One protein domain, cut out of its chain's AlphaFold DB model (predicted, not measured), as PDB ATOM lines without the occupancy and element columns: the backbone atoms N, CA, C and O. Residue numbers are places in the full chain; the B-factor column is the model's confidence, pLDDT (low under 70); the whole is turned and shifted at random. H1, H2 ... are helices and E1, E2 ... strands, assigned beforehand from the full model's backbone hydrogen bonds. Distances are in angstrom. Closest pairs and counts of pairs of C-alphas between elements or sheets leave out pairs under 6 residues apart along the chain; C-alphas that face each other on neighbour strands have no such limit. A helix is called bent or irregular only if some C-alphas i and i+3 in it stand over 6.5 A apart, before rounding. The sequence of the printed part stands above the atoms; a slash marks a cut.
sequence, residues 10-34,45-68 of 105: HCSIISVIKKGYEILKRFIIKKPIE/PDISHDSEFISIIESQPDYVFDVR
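Overview. This is residues 10 to 34 and 45 to 68 of the 105 residues of an uncharacterized protein of Onchocerca flexuosa (UniProt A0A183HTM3). Two helices, H1 and H2, run side by side in opposite ways like the two prongs of a narrow, open fork, and a small pair of short antiparallel strands, E1 and E2, closes one end. The prongs come closest near the strand pair, and at the other end both lead to a cut. The printed part has 49 residues, with two named strands and two named helices in the order E1, H1, H2, E2; the sheet's order is E1 - E2, and the class is mostly helix. It is loose, with a radius of gyration of the C-alphas of 13.6 A, and flat, spanning 44 by 26 by 7 A.

Arrangement. The printed part begins with strand E1, residues 10 to 12, which runs antiparallel to strand E2, residues 64 to 67, at 141 degrees between their directions. The C-alphas of Ser 12 and Val 64 face each other at 4.4 A. N 11 and O 65, 2.8 A apart, and N 65 and O 11, 2.9 A apart, are within hydrogen-bond range. A tight link of 0 residues leads from E1 to helix H1, residues 13 to 30. The closest C-alphas of H1 and E2 are those of Ile 13 and Val 64, at 6.6 A. H1 only just touches helix H2, residues 47 to 59, with 3 pairs of C-alphas within 8 A, the closest being those of Ile 14 and Ile 57, at 6.7 A. H1 touches H2 with residues 14 to 18 alone, and H2 touches H1 with residues 54 to 58 alone. The two helices run opposite ways at a shallow tilt of 12 degrees, 12.7 A centre to centre. E1 and H2 are apart. In H1 every O i to N i+4 pair is within hydrogen-bond range; in H2, 7 of 9 are.

Along the chain. E1 begins at C-alpha 10, at (258.063, 324.672, 422.284). H1, 18 residues, measures 25.8 A from C-alpha 13 to C-alpha 30, which is at (284.953, 310.133, 424.743). H2, 13 residues, measures 19.5 A; it is irregular, with C-alphas 48 and 51 7.3 A apart, and its line is a rough one. A tight link of 4 residues leads from H2 to E2, whose last C-alpha, 67, is at (260.367, 329.472, 420.086).

Size, cuts and confidence. The two C-alphas farthest apart are those of Glu 34 and Arg 68, at 44.3 A, while those of His 10 and Arg 68, the first and last printed, are 8.5 A apart. Residues 35 to 44 are not printed, and C-alphas 34 and 45 are 14.7 A apart across this cut, which lies in the link from H1 to H2. Neither of the links printed whole is long. The mean pLDDT of the printed part is 74.7, and residues 26 to 34, 45 to 49 and 67 to 68 are under 70.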
ATOM      1  N   HIS A  10     258.022 324.407 420.848       70.94
ATOM      2  CA  HIS A  10     258.063 324.672 422.284       70.94
ATOM      3  C   HIS A  10     259.411 324.208 422.854       70.94
ATOM      4  O   HIS A  10     259.885 323.112 422.548       70.94
ATOM      5  N   CYS A  11     260.041 325.041 423.678       72.50
ATOM      6  CA  CYS A  11     261.305 324.753 424.344       72.50
ATOM      7  C   CYS A  11     261.084 324.707 425.857       72.50
ATOM      8  O   CYS A  11     260.755 325.719 426.468       72.50
ATOM      9  N   SER A  12     261.255 323.522 426.441       82.75
ATOM     10  CA  SER A  12     261.228 323.291 427.889       82.75
ATOM     11  C   SER A  12     262.646 323.430 428.446       82.75
ATOM     12  O   SER A  12     263.573 322.803 427.916       82.75
ATOM     13  N   ILE A  13     262.827 324.224 429.506       84.06
ATOM     14  CA  ILE A  13     264.133 324.371 430.174       84.06
ATOM     15  C   ILE A  13     264.619 323.010 430.666       84.06
ATOM     16  O   ILE A  13     265.770 322.645 430.416       84.06
ATOM     17  N   ILE A  14     263.745 322.227 431.305       85.25
ATOM     18  CA  ILE A  14     264.101 320.892 431.801       85.25
ATOM     19  C   ILE A  14     264.585 320.004 430.651       85.25
ATOM     20  O   ILE A  14     265.598 319.311 430.769       85.25
ATOM     21  N   SER A  15     263.909 320.060 429.502       84.00
ATOM     22  CA  SER A  15     264.292 319.295 428.314       84.00
ATOM     23  C   SER A  15     265.653 319.718 427.752       84.00
ATOM     24  O   SER A  15     266.423 318.864 427.303       84.00
ATOM     25  N   VAL A  16     265.972 321.015 427.775       85.56
ATOM     26  CA  VAL A  16     267.282 321.539 427.355       85.56
ATOM     27  C   VAL A  16     268.381 321.067 428.298       85.56
ATOM     28  O   VAL A  16     269.393 320.550 427.828       85.56
ATOM     29  N   ILE A  17     268.171 321.187 429.611       84.50
ATOM     30  CA  ILE A  17     269.142 320.765 430.627       84.50
ATOM     31  C   ILE A  17     269.424 319.265 430.504       84.50
ATOM     32  O   ILE A  17     270.585 318.870 430.414       84.50
ATOM     33  N   LYS A  18     268.380 318.432 430.396       84.56
ATOM     34  CA  LYS A  18     268.523 316.980 430.201       84.56
ATOM     35  C   LYS A  18     269.333 316.643 428.950       84.56
ATOM     36  O   LYS A  18     270.263 315.843 429.011       84.56
ATOM     37  N   LYS A  19     269.022 317.277 427.813       84.94
ATOM     38  CA  LYS A  19     269.782 317.070 426.567       84.94
ATOM     39  C   LYS A  19     271.233 317.531 426.692       84.94
ATOM     40  O   LYS A  19     272.124 316.835 426.211       84.94
ATOM     41  N   GLY A  20     271.478 318.677 427.325       83.75
ATOM     42  CA  GLY A  20     272.824 319.200 427.566       83.75
ATOM     43  C   GLY A  20     273.659 318.267 428.440       83.75
ATOM     44  O   GLY A  20     274.813 317.989 428.119       83.75
ATOM     45  N   TYR A  21     273.054 317.714 429.490       83.81
ATOM     46  CA  TYR A  21     273.691 316.745 430.375       83.81
ATOM     47  C   TYR A  21     274.073 315.447 429.644       83.81
ATOM     48  O   TYR A  21     275.211 314.992 429.744       83.81
ATOM     49  N   GLU A  22     273.181 314.907 428.810       81.12
ATOM     50  CA  GLU A  22     273.479 313.733 427.978       81.12
ATOM     51  C   GLU A  22     274.607 313.985 426.963       81.12
ATOM     52  O   GLU A  22     275.438 313.113 426.702       81.12
ATOM     53  N   ILE A  23     274.676 315.193 426.399       81.31
ATOM     54  CA  ILE A  23     275.784 315.600 425.528       81.31
ATOM     55  C   ILE A  23     277.094 315.655 426.324       81.31
ATOM     56  O   ILE A  23     278.102 315.111 425.870       81.31
ATOM     57  N   LEU A  24     277.083 316.258 427.515       79.75
ATOM     58  CA  LEU A  24     278.259 316.380 428.377       79.75
ATOM     59  C   LEU A  24     278.824 315.008 428.773       79.75
ATOM     60  O   LEU A  24     280.031 314.798 428.650       79.75
ATOM     61  N   LYS A  25     277.965 314.046 429.145       75.38
ATOM     62  CA  LYS A  25     278.383 312.657 429.412       75.38
ATOM     63  C   LYS A  25     279.177 312.072 428.251       75.38
ATOM     64  O   LYS A  25     280.238 311.491 428.453       75.38
ATOM     65  N   ARG A  26     278.705 312.264 427.015       68.69
ATOM     66  CA  ARG A  26     279.391 311.752 425.818       68.69
ATOM     67  C   ARG A  26     280.769 312.373 425.624       68.69
ATOM     68  O   ARG A  26     281.648 311.677 425.132       68.69
ATOM     69  N   PHE A  27     280.968 313.640 425.991       67.81
ATOM     70  CA  PHE A  27     282.282 314.292 425.924       67.81
ATOM     71  C   PHE A  27     283.245 313.774 426.990       67.81
ATOM     72  O   PHE A  27     284.402 313.509 426.674       67.81
ATOM     73  N   ILE A  28     282.764 313.597 428.221       67.56
ATOM     74  CA  ILE A  28     283.580 313.079 429.322       67.56
ATOM     75  C   ILE A  28     283.984 311.623 429.044       67.56
ATOM     76  O   ILE A  28     285.149 311.281 429.202       67.56
ATOM     77  N   ILE A  29     283.065 310.792 428.538       61.03
ATOM     78  CA  ILE A  29     283.339 309.386 428.191       61.03
ATOM     79  C   ILE A  29     284.247 309.266 426.952       61.03
ATOM     80  O   ILE A  29     285.039 308.332 426.860       61.03
ATOM     81  N   LYS A  30     284.139 310.181 425.974       55.44
ATOM     82  CA  LYS A  30     284.953 310.133 424.743       55.44
ATOM     83  C   LYS A  30     286.351 310.718 424.873       55.44
ATOM     84  O   LYS A  30     287.139 310.483 423.959       55.44
ATOM     85  N   LYS A  31     286.680 311.480 425.919       52.53
ATOM     86  CA  LYS A  31     288.086 311.809 426.173       52.53
ATOM     87  C   LYS A  31     288.766 310.523 426.656       52.53
ATOM     88  O   LYS A  31     288.429 310.075 427.749       52.53
ATOM     89  N   PRO A  32     289.687 309.910 425.886       48.53
ATOM     90  CA  PRO A  32     290.555 308.904 426.469       48.53
ATOM     91  C   PRO A  32     291.300 309.592 427.610       48.53
ATOM     92  O   PRO A  32     291.855 310.679 427.436       48.53
ATOM     93  N   ILE A  33     291.230 309.009 428.800       55.41
ATOM     94  CA  ILE A  33     292.068 309.447 429.903       55.41
ATOM     95  C   ILE A  33     293.448 308.902 429.556       55.41
ATOM     96  O   ILE A  33     293.717 307.723 429.770       55.41
ATOM     97  N   GLU A  34     294.267 309.716 428.891       47.38
ATOM     98  CA  GLU A  34     295.680 309.407 428.686       47.38
ATOM     99  C   GLU A  34     296.327 309.372 430.073       47.38
ATOM    100  O   GLU A  34     296.546 310.399 430.712       47.38
ATOM    101  N   PRO A  45     284.303 308.912 436.053       57.97
ATOM    102  CA  PRO A  45     283.310 309.796 436.641       57.97
ATOM    103  C   PRO A  45     282.194 308.940 437.234       57.97
ATOM    104  O   PRO A  45     281.579 308.147 436.516       57.97
ATOM    105  N   ASP A  46     281.979 309.059 438.541       60.38
ATOM    106  CA  ASP A  46     280.955 308.287 439.226       60.38
ATOM    107  C   ASP A  46     279.571 308.778 438.785       60.38
ATOM    108  O   ASP A  46     279.090 309.832 439.197       60.38
ATOM    109  N   ILE A  47     278.958 308.006 437.892       62.72
ATOM    110  CA  ILE A  47     277.599 308.200 437.376       62.72
ATOM    111  C   ILE A  47     276.532 307.584 438.301       62.72
ATOM    112  O   ILE A  47     275.353 307.559 437.948       62.72
ATOM    113  N   SER A  48     276.898 307.069 439.485       62.00
ATOM    114  CA  SER A  48     275.930 306.465 440.418       62.00
ATOM    115  C   SER A  48     274.877 307.462 440.922       62.00
ATOM    116  O   SER A  48     273.744 307.067 441.202       62.00
ATOM    117  N   HIS A  49     275.210 308.756 440.936       66.69
ATOM    118  CA  HIS A  49     274.321 309.856 441.322       66.69
ATOM    119  C   HIS A  49     273.472 310.425 440.168       66.69
ATOM    120  O   HIS A  49     272.724 311.384 440.369       66.69
ATOM    121  N   ASP A  50     273.540 309.853 438.959       74.25
ATOM    122  CA  ASP A  50     272.775 310.332 437.796       74.25
ATOM    123  C   ASP A  50     271.263 310.358 438.073       74.25
ATOM    124  O   ASP A  50     270.562 311.289 437.674       74.25
ATOM    125  N   SER A  51     270.747 309.340 438.766       75.75
ATOM    126  CA  SER A  51     269.320 309.216 439.088       75.75
ATOM    127  C   SER A  51     268.851 310.310 440.049       75.75
ATOM    128  O   SER A  51     267.798 310.910 439.837       75.75
ATOM    129  N   GLU A  52     269.661 310.612 441.062       81.69
ATOM    130  CA  GLU A  52     269.412 311.664 442.042       81.69
ATOM    131  C   GLU A  52     269.405 313.039 441.361       81.69
ATOM    132  O   GLU A  52     268.441 313.793 441.492       81.69
ATOM    133  N   PHE A  53     270.411 313.330 440.533       80.44
ATOM    134  CA  PHE A  53     270.504 314.595 439.804       80.44
ATOM    135  C   PHE A  53     269.327 314.813 438.841       80.44
ATOM    136  O   PHE A  53     268.730 315.893 438.815       80.44
ATOM    137  N   ILE A  54     268.946 313.784 438.077       83.56
ATOM    138  CA  ILE A  54     267.788 313.861 437.179       83.56
ATOM    139  C   ILE A  54     266.493 314.069 437.973       83.56
ATOM    140  O   ILE A  54     265.673 314.892 437.566       83.56
ATOM    141  N   SER A  55     266.335 313.404 439.119       84.31
ATOM    142  CA  SER A  55     265.153 313.568 439.974       84.31
ATOM    143  C   SER A  55     265.025 314.994 440.525       84.31
ATOM    144  O   SER A  55     263.930 315.558 440.543       84.31
ATOM    145  N   ILE A  56     266.149 315.627 440.883       85.81
ATOM    146  CA  ILE A  56     266.188 317.023 441.329       85.81
ATOM    147  C   ILE A  56     265.728 317.941 440.199       85.81
ATOM    148  O   ILE A  56     264.860 318.780 440.428       85.81
ATOM    149  N   ILE A  57     266.241 317.761 438.977       83.19
ATOM    150  CA  ILE A  57     265.832 318.567 437.816       83.19
ATOM    151  C   ILE A  57     264.338 318.392 437.521       83.19
ATOM    152  O   ILE A  57     263.652 319.377 437.264       83.19
ATOM    153  N   GLU A  58     263.824 317.161 437.563       83.88
ATOM    154  CA  GLU A  58     262.409 316.861 437.293       83.88
ATOM    155  C   GLU A  58     261.456 317.394 438.364       83.88
ATOM    156  O   GLU A  58     260.293 317.654 438.065       83.88
ATOM    157  N   SER A  59     261.938 317.574 439.596       87.44
ATOM    158  CA  SER A  59     261.145 318.142 440.689       87.44
ATOM    159  C   SER A  59     260.939 319.659 440.586       87.44
ATOM    160  O   SER A  59     260.064 320.201 441.263       87.44
ATOM    161  N   GLN A  60     261.738 320.356 439.768       86.12
ATOM    162  CA  GLN A  60     261.626 321.804 439.596       86.12
ATOM    163  C   GLN A  60     260.460 322.169 438.663       86.12
ATOM    164  O   GLN A  60     260.128 321.404 437.757       86.12
ATOM    165  N   PRO A  61     259.836 323.349 438.839       84.25
ATOM    166  CA  PRO A  61     258.840 323.833 437.892       84.25
ATOM    167  C   PRO A  61     259.469 324.021 436.504       84.25
ATOM    168  O   PRO A  61     260.500 324.682 436.362       84.25
ATOM    169  N   ASP A  62     258.838 323.450 435.476       83.44
ATOM    170  CA  ASP A  62     259.301 323.612 434.098       83.44
ATOM    171  C   ASP A  62     258.799 324.929 433.506       83.44
ATOM    172  O   ASP A  62     257.618 325.273 433.612       83.44
ATOM    173  N   TYR A  63     259.688 325.635 432.817       82.31
ATOM    174  CA  TYR A  63     259.337 326.817 432.044       82.31
ATOM    175  C   TYR A  63     259.354 326.449 430.565       82.31
ATOM    176  O   TYR A  63     260.379 326.028 430.022       82.31
ATOM    177  N   VAL A  64     258.201 326.611 429.919       82.62
ATOM    178  CA  VAL A  64     258.010 326.300 428.502       82.62
ATOM    179  C   VAL A  64     257.887 327.599 427.724       82.62
ATOM    180  O   VAL A  64     257.007 328.414 427.994       82.62
ATOM    181  N   PHE A  65     258.768 327.782 426.746       78.44
ATOM    182  CA  PHE A  65     258.777 328.953 425.876       78.44
ATOM    183  C   PHE A  65     258.400 328.577 424.453       78.44
ATOM    184  O   PHE A  65     258.887 327.588 423.902       78.44
ATOM    185  N   ASP A  66     257.600 329.428 423.824       76.44
ATOM    186  CA  ASP A  66     257.331 329.338 422.396       76.44
ATOM    187  C   ASP A  66     258.515 329.914 421.622       76.44
ATOM    188  O   ASP A  66     258.716 331.130 421.559       76.44
ATOM    189  N   VAL A  67     259.301 329.047 420.989       67.12
ATOM    190  CA  VAL A  67     260.367 329.472 420.086       67.12
ATOM    191  C   VAL A  67     259.743 329.698 418.718       67.12
ATOM    192  O   VAL A  67     259.559 328.780 417.917       67.12
ATOM    193  N   ARG A  68     259.381 330.949 418.437       61.69
ATOM    194  CA  ARG A  68     259.021 331.345 417.075       61.69
ATOM    195  C   ARG A  68     260.291 331.364 416.227       61.69
ATOM    196  O   ARG A  68     261.266 332.018 416.584       61.69
TER     197      ARG A  68